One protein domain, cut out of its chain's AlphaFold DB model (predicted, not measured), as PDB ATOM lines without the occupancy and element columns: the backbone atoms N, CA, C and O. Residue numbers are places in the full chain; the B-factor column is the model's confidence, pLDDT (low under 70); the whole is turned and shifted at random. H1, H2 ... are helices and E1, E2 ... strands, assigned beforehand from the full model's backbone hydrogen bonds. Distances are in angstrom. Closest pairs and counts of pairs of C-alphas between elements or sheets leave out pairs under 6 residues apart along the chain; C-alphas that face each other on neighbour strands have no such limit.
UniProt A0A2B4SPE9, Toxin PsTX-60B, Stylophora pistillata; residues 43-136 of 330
ATOM      1  N   PHE A  43     -10.997 -39.108  37.826       87.06
ATOM      2  CA  PHE A  43     -12.153 -39.900  38.209       87.06
ATOM      3  C   PHE A  43     -12.942 -40.249  36.949       87.06
ATOM      4  O   PHE A  43     -13.301 -39.371  36.168       87.06
ATOM      5  N   GLN A  44     -13.175 -41.536  36.714       86.50
ATOM      6  CA  GLN A  44     -13.931 -42.027  35.570       86.50
ATOM      7  C   GLN A  44     -14.963 -43.043  36.037       86.50
ATOM      8  O   GLN A  44     -14.641 -43.987  36.754       86.50
ATOM      9  N   ARG A  45     -16.200 -42.876  35.574       82.38
ATOM     10  CA  ARG A  45     -17.287 -43.824  35.798       82.38
ATOM     11  C   ARG A  45     -17.771 -44.371  34.464       82.38
ATOM     12  O   ARG A  45     -17.936 -43.621  33.507       82.38
ATOM     13  N   MET A  46     -17.974 -45.677  34.411       85.31
ATOM     14  CA  MET A  46     -18.569 -46.382  33.284       85.31
ATOM     15  C   MET A  46     -19.893 -46.981  33.735       85.31
ATOM     16  O   MET A  46     -19.986 -47.474  34.857       85.31
ATOM     17  N   VAL A  47     -20.895 -46.923  32.864       85.06
ATOM     18  CA  VAL A  47     -22.243 -47.427  33.121       85.06
ATOM     19  C   VAL A  47     -22.570 -48.462  32.054       85.06
ATOM     20  O   VAL A  47     -22.384 -48.197  30.866       85.06
ATOM     21  N   PHE A  48     -23.052 -49.623  32.478       87.44
ATOM     22  CA  PHE A  48     -23.363 -50.758  31.618       87.44
ATOM     23  C   PHE A  48     -24.796 -51.212  31.859       87.44
ATOM     24  O   PHE A  48     -25.273 -51.167  32.988       87.44
ATOM     25  N   ALA A  49     -25.467 -51.693  30.821       90.75
ATOM     26  CA  ALA A  49     -26.736 -52.400  30.955       90.75
ATOM     27  C   ALA A  49     -26.601 -53.809  30.382       90.75
ATOM     28  O   ALA A  49     -25.711 -54.065  29.564       90.75
ATOM     29  N   GLU A  50     -27.480 -54.713  30.804       89.44
ATOM     30  CA  GLU A  50     -27.572 -56.034  30.190       89.44
ATOM     31  C   GLU A  50     -28.015 -55.919  28.729       89.44
ATOM     32  O   GLU A  50     -28.759 -55.017  28.356       89.44
ATOM     33  N   SER A  51     -27.584 -56.855  27.881       82.69
ATOM     34  CA  SER A  51     -27.950 -56.853  26.458       82.69
ATOM     35  C   SER A  51     -29.439 -57.120  26.205       82.69
ATOM     36  O   SER A  51     -29.925 -56.866  25.108       82.69
ATOM     37  N   SER A  52     -30.145 -57.674  27.195       87.44
ATOM     38  CA  SER A  52     -31.605 -57.815  27.226       87.44
ATOM     39  C   SER A  52     -32.315 -56.460  27.318       87.44
ATOM     40  O   SER A  52     -33.454 -56.327  26.865       87.44
ATOM     41  N   GLU A  53     -31.648 -55.443  27.863       88.94
ATOM     42  CA  GLU A  53     -32.206 -54.112  28.037       88.94
ATOM     43  C   GLU A  53     -32.129 -53.309  26.733       88.94
ATOM     44  O   GLU A  53     -31.091 -53.198  26.079       88.94
ATOM     45  N   SER A  54     -33.245 -52.689  26.355       87.56
ATOM     46  CA  SER A  54     -33.379 -51.953  25.090       87.56
ATOM     47  C   SER A  54     -33.119 -50.453  25.269       87.56
ATOM     48  O   SER A  54     -33.958 -49.621  24.915       87.56
ATOM     49  N   TYR A  55     -31.978 -50.090  25.858       90.12
ATOM     50  CA  TYR A  55     -31.613 -48.686  26.061       90.12
ATOM     51  C   TYR A  55     -30.971 -48.075  24.822       90.12
ATOM     52  O   TYR A  55     -30.091 -48.653  24.183       90.12
ATOM     53  N   SER A  56     -31.403 -46.862  24.497       87.88
ATOM     54  CA  SER A  56     -30.760 -46.068  23.466       87.88
ATOM     55  C   SER A  56     -29.469 -45.457  23.993       87.88
ATOM     56  O   SER A  56     -29.260 -45.253  25.187       87.88
ATOM     57  N   GLU A  57     -28.612 -45.066  23.071       83.38
ATOM     58  CA  GLU A  57     -27.425 -44.294  23.390       83.38
ATOM     59  C   GLU A  57     -27.751 -42.973  24.118       83.38
ATOM     60  O   GLU A  57     -27.045 -42.583  25.046       83.38
ATOM     61  N   ARG A  58     -28.878 -42.330  23.775       88.06
ATOM     62  CA  ARG A  58     -29.369 -41.143  24.483       88.06
ATOM     63  C   ARG A  58     -29.712 -41.454  25.939       88.06
ATOM     64  O   ARG A  58     -29.407 -40.642  26.807       88.06
ATOM     65  N   ASP A  59     -30.276 -42.626  26.224       89.69
ATOM     66  CA  ASP A  59     -30.562 -43.040  27.602       89.69
ATOM     67  C   ASP A  59     -29.264 -43.139  28.420       89.69
ATOM     68  O   ASP A  59     -29.195 -42.621  29.534       89.69
ATOM     69  N   PHE A  60     -28.193 -43.695  27.840       87.56
ATOM     70  CA  PHE A  60     -26.875 -43.722  28.483       87.56
ATOM     71  C   PHE A  60     -26.257 -42.333  28.662       87.56
ATOM     72  O   PHE A  60     -25.668 -42.075  29.710       87.56
ATOM     73  N   GLN A  61     -26.406 -41.423  27.695       84.56
ATOM     74  CA  GLN A  61     -25.945 -40.036  27.843       84.56
ATOM     75  C   GLN A  61     -26.639 -39.344  29.019       84.56
ATOM     76  O   GLN A  61     -25.992 -38.717  29.855       84.56
ATOM     77  N   VAL A  62     -27.961 -39.496  29.109       86.38
ATOM     78  CA  VAL A  62     -28.758 -38.917  30.192       86.38
ATOM     79  C   VAL A  62     -28.400 -39.559  31.533       86.38
ATOM     80  O   VAL A  62     -28.287 -38.859  32.538       86.38
ATOM     81  N   LYS A  63     -28.148 -40.873  31.563       85.38
ATOM     82  CA  LYS A  63     -27.692 -41.574  32.768       85.38
ATOM     83  C   LYS A  63     -26.322 -41.092  33.230       85.38
ATOM     84  O   LYS A  63     -26.164 -40.782  34.405       85.38
ATOM     85  N   ALA A  64     -25.354 -40.984  32.319       80.06
ATOM     86  CA  ALA A  64     -24.030 -40.444  32.617       80.06
ATOM     87  C   ALA A  64     -24.134 -39.018  33.166       80.06
ATOM     88  O   ALA A  64     -23.449 -38.673  34.127       80.06
ATOM     89  N   CYS A  65     -25.049 -38.231  32.603       79.62
ATOM     90  CA  CYS A  65     -25.334 -36.900  33.082       79.62
ATOM     91  C   CYS A  65     -25.854 -36.868  34.521       79.62
ATOM     92  O   CYS A  65     -25.289 -36.186  35.374       79.62
ATOM     93  N   LEU A  66     -26.894 -37.654  34.805       77.81
ATOM     94  CA  LEU A  66     -27.463 -37.792  36.143       77.81
ATOM     95  C   LEU A  66     -26.398 -38.251  37.155       77.81
ATOM     96  O   LEU A  66     -26.316 -37.717  38.259       77.81
ATOM     97  N   SER A  67     -25.542 -39.197  36.759       72.62
ATOM     98  CA  SER A  67     -24.437 -39.694  37.583       72.62
ATOM     99  C   SER A  67     -23.342 -38.645  37.822       72.62
ATOM    100  O   SER A  67     -22.712 -38.677  38.879       72.62
ATOM    101  N   ALA A  68     -23.108 -37.733  36.872       66.25
ATOM    102  CA  ALA A  68     -22.145 -36.635  36.989       66.25
ATOM    103  C   ALA A  68     -22.694 -35.435  37.779       66.25
ATOM    104  O   ALA A  68     -21.932 -34.764  38.471       66.25
ATOM    105  N   ALA A  69     -24.004 -35.181  37.707       63.88
ATOM    106  CA  ALA A  69     -24.673 -34.129  38.470       63.88
ATOM    107  C   ALA A  69     -24.580 -34.360  39.986       63.88
ATOM    108  O   ALA A  69     -24.426 -33.398  40.745       63.88
ATOM    109  N   GLY A  70     -24.624 -35.628  40.416       55.38
ATOM    110  CA  GLY A  70     -24.594 -36.007  41.829       55.38
ATOM    111  C   GLY A  70     -25.708 -35.337  42.658       55.38
ATOM    112  O   GLY A  70     -26.565 -34.634  42.119       55.38
ATOM    113  N   PRO A  71     -25.721 -35.513  43.989       48.50
ATOM    114  CA  PRO A  71     -26.690 -34.872  44.886       48.50
ATOM    115  C   PRO A  71     -26.426 -33.370  45.140       48.50
ATOM    116  O   PRO A  71     -26.753 -32.868  46.205       48.50
ATOM    117  N   THR A  72     -25.920 -32.626  44.149       50.50
ATOM    118  CA  THR A  72     -25.616 -31.175  44.145       50.50
ATOM    119  C   THR A  72     -24.369 -30.701  44.908       50.50
ATOM    120  O   THR A  72     -24.317 -30.703  46.128       50.50
ATOM    121  N   SER A  73     -23.397 -30.196  44.134       41.16
ATOM    122  CA  SER A  73     -22.594 -28.969  44.367       41.16
ATOM    123  C   SER A  73     -21.444 -28.831  43.350       41.16
ATOM    124  O   SER A  73     -20.847 -27.763  43.255       41.16
ATOM    125  N   VAL A  74     -21.222 -29.821  42.468       44.19
ATOM    126  CA  VAL A  74     -20.318 -29.688  41.298       44.19
ATOM    127  C   VAL A  74     -20.777 -28.565  40.349       44.19
ATOM    128  O   VAL A  74     -19.960 -27.916  39.706       44.19
ATOM    129  N   GLY A  75     -22.072 -28.226  40.347       39.53
ATOM    130  CA  GLY A  75     -22.615 -27.052  39.650       39.53
ATOM    131  C   GLY A  75     -22.075 -25.694  40.139       39.53
ATOM    132  O   GLY A  75     -22.214 -24.705  39.424       39.53
ATOM    133  N   LYS A  76     -21.397 -25.617  41.299       42.16
ATOM    134  CA  LYS A  76     -20.655 -24.409  41.717       42.16
ATOM    135  C   LYS A  76     -19.339 -24.202  40.948       42.16
ATOM    136  O   LYS A  76     -18.762 -23.126  41.054       42.16
ATOM    137  N   LEU A  77     -18.916 -25.165  40.119       46.62
ATOM    138  CA  LEU A  77     -17.865 -24.989  39.104       46.62
ATOM    139  C   LEU A  77     -18.394 -24.362  37.794       46.62
ATOM    140  O   LEU A  77     -17.655 -24.271  36.817       46.62
ATOM    141  N   GLY A  78     -19.657 -23.907  37.763       47.12
ATOM    142  CA  GLY A  78     -20.197 -23.058  36.693       47.12
ATOM    143  C   GLY A  78     -20.641 -23.786  35.421       47.12
ATOM    144  O   GLY A  78     -20.825 -23.139  34.393       47.12
ATOM    145  N   VAL A  79     -20.820 -25.109  35.462       50.00
ATOM    146  CA  VAL A  79     -21.254 -25.908  34.306       50.00
ATOM    147  C   VAL A  79     -22.385 -26.837  34.739       50.00
ATOM    148  O   VAL A  79     -22.178 -27.705  35.584       50.00
ATOM    149  N   ASP A  80     -23.580 -26.648  34.178       59.88
ATOM    150  CA  ASP A  80     -24.668 -27.622  34.294       59.88
ATOM    151  C   ASP A  80     -24.256 -28.879  33.506       59.88
ATOM    152  O   ASP A  80     -24.021 -28.787  32.300       59.88
ATOM    153  N   PRO A  81     -24.096 -30.051  34.139       61.72
ATOM    154  CA  PRO A  81     -23.696 -31.250  33.416       61.72
ATOM    155  C   PRO A  81     -24.790 -31.729  32.449       61.72
ATOM    156  O   PRO A  81     -24.455 -32.415  31.485       61.72
ATOM    157  N   CYS A  82     -26.062 -31.350  32.664       73.50
ATOM    158  CA  CYS A  82     -27.248 -31.840  31.945       73.50
ATOM    159  C   CYS A  82     -27.923 -30.797  31.058       73.50
ATOM    160  O   CYS A  82     -29.144 -30.825  30.875       73.50
ATOM    161  N   VAL A  83     -27.131 -29.928  30.425       70.06
ATOM    162  CA  VAL A  83     -27.651 -28.984  29.427       70.06
ATOM    163  C   VAL A  83     -28.416 -29.744  28.337       70.06
ATOM    164  O   VAL A  83     -27.899 -30.671  27.714       70.06
ATOM    165  N   SER A  84     -29.648 -29.312  28.061       77.06
ATOM    166  CA  SER A  84     -30.542 -29.912  27.053       77.06
ATOM    167  C   SER A  84     -31.035 -31.333  27.372       77.06
ATOM    168  O   SER A  84     -31.320 -32.112  26.458       77.06
ATOM    169  N   VAL A  85     -31.149 -31.693  28.652       82.56
ATOM    170  CA  VAL A  85     -31.844 -32.907  29.102       82.56
ATOM    171  C   VAL A  85     -33.176 -32.526  29.742       82.56
ATOM    172  O   VAL A  85     -33.244 -31.647  30.597       82.56
ATOM    173  N   THR A  86     -34.254 -33.193  29.343       84.44
ATOM    174  CA  THR A  86     -35.586 -32.960  29.913       84.44
ATOM    175  C   THR A  86     -35.789 -33.716  31.230       84.44
ATOM    176  O   THR A  86     -35.226 -34.787  31.455       84.44
ATOM    177  N   SER A  87     -36.688 -33.226  32.088       84.19
ATOM    178  CA  SER A  87     -37.058 -33.923  33.332       84.19
ATOM    179  C   SER A  87     -37.626 -35.330  33.089       84.19
ATOM    180  O   SER A  87     -37.456 -36.222  33.920       84.19
ATOM    181  N   CYS A  88     -38.279 -35.549  31.941       86.31
ATOM    182  CA  CYS A  88     -38.780 -36.864  31.533       86.31
ATOM    183  C   CYS A  88     -37.627 -37.839  31.259       86.31
ATOM    184  O   CYS A  88     -37.621 -38.955  31.780       86.31
ATOM    185  N   GLU A  89     -36.615 -37.394  30.510       87.25
ATOM    186  CA  GLU A  89     -35.405 -38.176  30.255       87.25
ATOM    187  C   GLU A  89     -34.670 -38.510  31.560       87.25
ATOM    188  O   GLU A  89     -34.292 -39.663  31.760       87.25
ATOM    189  N   LEU A  90     -34.535 -37.553  32.490       84.69
ATOM    190  CA  LEU A  90     -33.916 -37.796  33.803       84.69
ATOM    191  C   LEU A  90     -34.679 -38.846  34.622       84.69
ATOM    192  O   LEU A  90     -34.066 -39.736  35.209       84.69
ATOM    193  N   SER A  91     -36.014 -38.774  34.640       85.75
ATOM    194  CA  SER A  91     -36.875 -39.735  35.346       85.75
ATOM    195  C   SER A  91     -36.818 -41.138  34.734       85.75
ATOM    196  O   SER A  91     -36.876 -42.139  35.449       85.75
ATOM    197  N   LYS A  92     -36.673 -41.233  33.408       88.56
ATOM    198  CA  LYS A  92     -36.435 -42.510  32.728       88.56
ATOM    199  C   LYS A  92     -35.052 -43.058  33.086       88.56
ATOM    200  O   LYS A  92     -34.938 -44.219  33.471       88.56
ATOM    201  N   ALA A  93     -34.019 -42.222  33.012       87.75
ATOM    202  CA  ALA A  93     -32.645 -42.628  33.273       87.75
ATOM    203  C   ALA A  93     -32.403 -43.043  34.731       87.75
ATOM    204  O   ALA A  93     -31.656 -43.987  35.003       87.75
ATOM    205  N   SER A  94     -33.059 -42.392  35.695       85.62
ATOM    206  CA  SER A  94     -32.949 -42.761  37.112       85.62
ATOM    207  C   SER A  94     -33.431 -44.189  37.384       85.62
ATOM    208  O   SER A  94     -32.856 -44.861  38.235       85.62
ATOM    209  N   LYS A  95     -34.400 -44.676  36.601       89.88
ATOM    210  CA  LYS A  95     -34.985 -46.021  36.698       89.88
ATOM    211  C   LYS A  95     -34.287 -47.077  35.837       89.88
ATOM    212  O   LYS A  95     -34.683 -48.235  35.891       89.88
ATOM    213  N   MET A  96     -33.290 -46.698  35.034       90.81
ATOM    214  CA  MET A  96     -32.543 -47.665  34.223       90.81
ATOM    215  C   MET A  96     -31.834 -48.681  35.118       90.81
ATOM    216  O   MET A  96     -31.111 -48.291  36.041       90.81
ATOM    217  N   SER A  97     -31.993 -49.962  34.783       91.88
ATOM    218  CA  SER A  97     -31.239 -51.056  35.390       91.88
ATOM    219  C   SER A  97     -29.839 -51.088  34.786       91.88
ATOM    220  O   SER A  97     -29.660 -51.418  33.613       91.88
ATOM    221  N   VAL A  98     -28.845 -50.664  35.565       89.00
ATOM    222  CA  VAL A  98     -27.454 -50.560  35.117       89.00
ATOM    223  C   VAL A  98     -26.493 -51.044  36.193       89.00
ATOM    224  O   VAL A  98     -26.775 -50.943  37.386       89.00
ATOM    225  N   SER A  99     -25.325 -51.509  35.769       87.88
ATOM    226  CA  SER A  99     -24.152 -51.675  36.622       87.88
ATOM    227  C   SER A  99     -23.155 -50.542  36.376       87.88
ATOM    228  O   SER A  99     -23.116 -49.945  35.297       87.88
ATOM    229  N   GLU A 100     -22.352 -50.217  37.389       83.19
ATOM    230  CA  GLU A 100     -21.350 -49.155  37.311       83.19
ATOM    231  C   GLU A 100     -19.959 -49.682  37.667       83.19
ATOM    232  O   GLU A 100     -19.793 -50.408  38.645       83.19
ATOM    233  N   THR A 101     -18.945 -49.223  36.932       86.62
ATOM    234  CA  THR A 101     -17.532 -49.426  37.281       86.62
ATOM    235  C   THR A 101     -16.847 -48.077  37.423       86.62
ATOM    236  O   THR A 101     -17.023 -47.184  36.591       86.62
ATOM    237  N   ARG A 102     -16.047 -47.917  38.479       86.19
ATOM    238  CA  ARG A 102     -15.365 -46.663  38.812       86.19
ATOM    239  C   ARG A 102     -13.856 -46.847  38.768       86.19
ATOM    240  O   ARG A 102     -13.325 -47.850  39.230       86.19
ATOM    241  N   PHE A 103     -13.175 -45.847  38.228       88.38
ATOM    242  CA  PHE A 103     -11.726 -45.784  38.135       88.38
ATOM    243  C   PHE A 103     -11.260 -44.453  38.699       88.38
ATOM    244  O   PHE A 103     -11.671 -43.393  38.225       88.38
ATOM    245  N   VAL A 104     -10.377 -44.521  39.689       91.19
ATOM    246  CA  VAL A 104      -9.772 -43.348  40.314       91.19
ATOM    247  C   VAL A 104      -8.259 -43.454  40.170       91.19
ATOM    248  O   VAL A 104      -7.682 -44.524  40.372       91.19
ATOM    249  N   ARG A 105      -7.620 -42.369  39.739       92.50
ATOM    250  CA  ARG A 105      -6.164 -42.233  39.616       92.50
ATOM    251  C   ARG A 105      -5.741 -40.878  40.162       92.50
ATOM    252  O   ARG A 105      -6.456 -39.905  39.948       92.50
ATOM    253  N   GLY A 106      -4.550 -40.807  40.752       92.19
ATOM    254  CA  GLY A 106      -4.059 -39.596  41.415       92.19
ATOM    255  C   GLY A 106      -4.737 -39.387  42.763       92.19
ATOM    256  O   GLY A 106      -5.618 -40.151  43.134       92.19
ATOM    257  N   GLY A 107      -4.301 -38.390  43.518       93.94
ATOM    258  CA  GLY A 107      -4.783 -38.147  44.872       93.94
ATOM    259  C   GLY A 107      -4.275 -39.150  45.907       93.94
ATOM    260  O   GLY A 107      -3.517 -40.082  45.614       93.94
ATOM    261  N   LYS A 108      -4.682 -38.931  47.155       95.38
ATOM    262  CA  LYS A 108      -4.297 -39.770  48.291       95.38
ATOM    263  C   LYS A 108      -5.026 -41.108  48.257       95.38
ATOM    264  O   LYS A 108      -6.094 -41.261  47.659       95.38
ATOM    265  N   ARG A 109      -4.442 -42.110  48.917       92.88
ATOM    266  CA  ARG A 109      -4.990 -43.473  48.959       92.88
ATOM    267  C   ARG A 109      -6.384 -43.503  49.584       92.88
ATOM    268  O   ARG A 109      -7.239 -44.244  49.107       92.88
ATOM    269  N   GLU A 110      -6.605 -42.696  50.614       93.69
ATOM    270  CA  GLU A 110      -7.872 -42.589  51.334       93.69
ATOM    271  C   GLU A 110      -8.964 -42.041  50.409       93.69
ATOM    272  O   GLU A 110      -9.974 -42.708  50.193       93.69
ATOM    273  N   THR A 111      -8.708 -40.900  49.758       93.06
ATOM    274  CA  THR A 111      -9.617 -40.281  48.777       93.06
ATOM    275  C   THR A 111      -9.940 -41.235  47.623       93.06
ATOM    276  O   THR A 111     -11.095 -41.366  47.220       93.06
ATOM    277  N   ASN A 112      -8.935 -41.961  47.120       91.69
ATOM    278  CA  ASN A 112      -9.129 -42.978  46.086       91.69
ATOM    279  C   ASN A 112     -10.042 -44.121  46.544       91.69
ATOM    280  O   ASN A 112     -10.900 -44.561  45.780       91.69
ATOM    281  N   SER A 113      -9.864 -44.607  47.774       90.81
ATOM    282  CA  SER A 113     -10.680 -45.690  48.327       90.81
ATOM    283  C   SER A 113     -12.139 -45.266  48.517       90.81
ATOM    284  O   SER A 113     -13.043 -46.024  48.158       90.81
ATOM    285  N   GLU A 114     -12.362 -44.043  49.006       91.06
ATOM    286  CA  GLU A 114     -13.694 -43.456  49.188       91.06
ATOM    287  C   GLU A 114     -14.417 -43.277  47.846       91.06
ATOM    288  O   GLU A 114     -15.557 -43.709  47.700       91.06
ATOM    289  N   LEU A 115     -13.750 -42.735  46.821       88.38
ATOM    290  CA  LEU A 115     -14.351 -42.562  45.492       88.38
ATOM    291  C   LEU A 115     -14.604 -43.885  44.752       88.38
ATOM    292  O   LEU A 115     -15.546 -43.977  43.956       88.38
ATOM    293  N   ALA A 116     -13.771 -44.902  44.984       86.88
ATOM    294  CA  ALA A 116     -13.922 -46.207  44.350       86.88
ATOM    295  C   ALA A 116     -15.080 -47.020  44.949       86.88
ATOM    296  O   ALA A 116     -15.821 -47.648  44.194       86.88
ATOM    297  N   ASN A 117     -15.250 -46.986  46.277       84.69
ATOM    298  CA  ASN A 117     -16.141 -47.906  46.997       84.69
ATOM    299  C   ASN A 117     -17.336 -47.230  47.685       84.69
ATOM    300  O   ASN A 117     -18.325 -47.897  47.971       84.69
ATOM    301  N   GLY A 118     -17.241 -45.936  47.987       79.44
ATOM    302  CA  GLY A 118     -18.264 -45.185  48.708       79.44
ATOM    303  C   GLY A 118     -19.269 -44.484  47.797       79.44
ATOM    304  O   GLY A 118     -19.264 -44.622  46.568       79.44
ATOM    305  N   GLU A 119     -20.143 -43.687  48.404       79.12
ATOM    306  CA  GLU A 119     -20.958 -42.735  47.659       79.12
ATOM    307  C   GLU A 119     -20.067 -41.619  47.116       79.12
ATOM    308  O   GLU A 119     -19.273 -41.014  47.830       79.12
ATOM    309  N   THR A 120     -20.175 -41.347  45.819       76.38
ATOM    310  CA  THR A 120     -19.441 -40.229  45.230       76.38
ATOM    311  C   THR A 120     -20.143 -38.931  45.588       76.38
ATOM    312  O   THR A 120     -21.294 -38.730  45.204       76.38
ATOM    313  N   SER A 121     -19.419 -38.044  46.261       75.19
ATOM    314  CA  SER A 121     -19.864 -36.688  46.557       75.19
ATOM    315  C   SER A 121     -19.018 -35.659  45.806       75.19
ATOM    316  O   SER A 121     -17.921 -35.952  45.318       75.19
ATOM    317  N   ALA A 122     -19.538 -34.441  45.699       74.06
ATOM    318  CA  ALA A 122     -18.815 -33.334  45.091       74.06
ATOM    319  C   ALA A 122     -17.561 -32.968  45.896       74.06
ATOM    320  O   ALA A 122     -16.517 -32.708  45.308       74.06
ATOM    321  N   GLU A 123     -17.641 -33.037  47.225       80.38
ATOM    322  CA  GLU A 123     -16.531 -32.764  48.139       80.38
ATOM    323  C   GLU A 123     -15.393 -33.768  47.929       80.38
ATOM    324  O   GLU A 123     -14.224 -33.394  47.961       80.38
ATOM    325  N   LEU A 124     -15.714 -35.039  47.659       85.75
ATOM    326  CA  LEU A 124     -14.710 -36.059  47.346       85.75
ATOM    327  C   LEU A 124     -14.045 -35.825  45.986       85.75
ATOM    328  O   LEU A 124     -12.834 -36.016  45.855       85.75
ATOM    329  N   ILE A 125     -14.809 -35.392  44.979       84.62
ATOM    330  CA  ILE A 125     -14.255 -35.027  43.668       84.62
ATOM    331  C   ILE A 125     -13.358 -33.790  43.801       84.62
ATOM    332  O   ILE A 125     -12.240 -33.791  43.292       84.62
ATOM    333  N   GLU A 126     -13.804 -32.763  44.522       84.31
ATOM    334  CA  GLU A 126     -13.024 -31.553  44.783       84.31
ATOM    335  C   GLU A 126     -11.745 -31.871  45.568       84.31
ATOM    336  O   GLU A 126     -10.661 -31.419  45.202       84.31
ATOM    337  N   LYS A 127     -11.834 -32.724  46.594       90.31
ATOM    338  CA  LYS A 127     -10.674 -33.221  47.343       90.31
ATOM    339  C   LYS A 127      -9.674 -33.914  46.417       90.31
ATOM    340  O   LYS A 127      -8.491 -33.587  46.455       90.31
ATOM    341  N   LEU A 128     -10.138 -34.795  45.529       90.81
ATOM    342  CA  LEU A 128      -9.288 -35.449  44.531       90.81
ATOM    343  C   LEU A 128      -8.624 -34.438  43.575       90.81
ATOM    344  O   LEU A 128      -7.453 -34.606  43.219       90.81
ATOM    345  N   MET A 129      -9.357 -33.405  43.144       88.38
ATOM    346  CA  MET A 129      -8.833 -32.337  42.283       88.38
ATOM    347  C   MET A 129      -7.763 -31.509  43.001       88.38
ATOM    348  O   MET A 129      -6.708 -31.246  42.428       88.38
ATOM    349  N   ASN A 130      -7.989 -31.159  44.266       90.19
ATOM    350  CA  ASN A 130      -7.034 -30.412  45.085       90.19
ATOM    351  C   ASN A 130      -5.774 -31.233  45.406       90.19
ATOM    352  O   ASN A 130      -4.679 -30.685  45.526       90.19
ATOM    353  N   GLU A 131      -5.898 -32.559  45.497       93.06
ATOM    354  CA  GLU A 131      -4.766 -33.469  45.687       93.06
ATOM    355  C   GLU A 131      -3.981 -33.752  44.389       93.06
ATOM    356  O   GLU A 131      -2.913 -34.365  44.452       93.06
ATOM    357  N   ALA A 132      -4.454 -33.296  43.221       88.94
ATOM    358  CA  ALA A 132      -3.870 -33.635  41.919       88.94
ATOM    359  C   ALA A 132      -2.414 -33.181  41.747       88.94
ATOM    360  O   ALA A 132      -1.640 -33.875  41.091       88.94
ATOM    361  N   GLU A 133      -2.033 -32.046  42.339       87.06
ATOM    362  CA  GLU A 133      -0.654 -31.534  42.294       87.06
ATOM    363  C   GLU A 133       0.248 -32.206  43.344       87.06
ATOM    364  O   GLU A 133       1.433 -32.420  43.101       87.06
ATOM    365  N   GLN A 134      -0.309 -32.575  44.501       92.06
ATOM    366  CA  GLN A 134       0.451 -33.127  45.632       92.06
ATOM    367  C   GLN A 134       0.659 -34.641  45.525       92.06
ATOM    368  O   GLN A 134       1.617 -35.189  46.064       92.06
ATOM    369  N   SER A 135      -0.259 -35.347  44.869       93.19
ATOM    370  CA  SER A 135      -0.213 -36.799  44.682       93.19
ATOM    371  C   SER A 135      -0.615 -37.173  43.250       93.19
ATOM    372  O   SER A 135      -1.602 -37.881  43.040       93.19
ATOM    373  N   PRO A 136       0.117 -36.691  42.229       93.00
ATOM    374  CA  PRO A 136      -0.238 -36.940  40.841       93.00
ATOM    375  C   PRO A 136      -0.038 -38.409  40.456       93.00
ATOM    376  O   PRO A 136       0.905 -39.070  40.888       93.00
TER     377      PRO A 136
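This is residues 43 to 136 of the 330 residues of the protein "Toxin PsTX-60B" of Stylophora pistillata (UniProt A0A2B4SPE9). A narrow ribbon of two antiparallel strands, E1 and E2, has a pair of helices at either end: H1 and H3 cross about at right angles near the end where E1 finishes and E2 begins, and H4 folds back along E2 near the other end, with H5 beside H4 as a helical hairpin. The two helix pairs stay apart from each other, and the short H2 lies on a loop between them, away from the ribbon. The printed part has 94 residues with five named helices and two named strands, in the order E1, H1, H2, H3, E2, H4, H5, and its class is mixed, helices and strands. It is only just compact, close to loose, with a radius of gyration of the C-alphas of 14.6 A and spans of 43 by 30 by 17 A.

E1 is residues 43 to 48, 16.9 A from first to last C-alpha, and C-alpha 43 is at (-12.153, -39.900, 38.209). H1, the longest helix, is residues 57 to 69, 18.4 A long, with C-alpha 57 at (-27.425, -44.294, 23.390). H2 is residues 74 to 77, and H3 is residues 87 to 94, 10.5 A. E2 is residues 99 to 105, 20.5 A. H4 is residues 109 to 117, 12.2 A. H5 is residues 122 to 130, 12.1 A, ending with C-alpha 130 at (-7.034, -30.412, 45.085).

E1 and E2 are antiparallel neighbours at 162 degrees. N 44 and O 103 are within hydrogen-bond range at 2.8 A, and N 101 and O 46 at 2.9 A. The closest C-alphas of E1 and H1 are those of Val 47 and Ala 64, 7.2 A apart. H1 and H3 touch, about perpendicular at 87 degrees, with the C-alphas of Lys 63 and Ala 93 closest at 5.1 A. The closest C-alphas of E2 and H4 are those of Arg 102 and Ala 116, 5.7 A apart. H4 and H5, a helical hairpin, touch and run opposite ways at a tilt of 36 degrees, only just steep; the closest C-alphas are those of Thr 111 and Leu 128, 6.4 A apart. H2 and H5 are close but not clearly touching, with the C-alphas of Val 74 and Ala 122 closest at 5.5 A. H1 is apart from H4 and H5, and H3 is too. In H1, H3, H4 and H5 every O i to N i+4 pair is within hydrogen-bond range; H2 is too short for such a pair.

The two C-alphas farthest apart, those of Ser 52 and Gln 134, are 44.5 A from each other. The printed part has no cut. No link is long; those from E1 to H1 and from H2 to H3 are short, and the other four are tight. The mean pLDDT of the printed part is 81.1, and residues 68 to 81 are under 70.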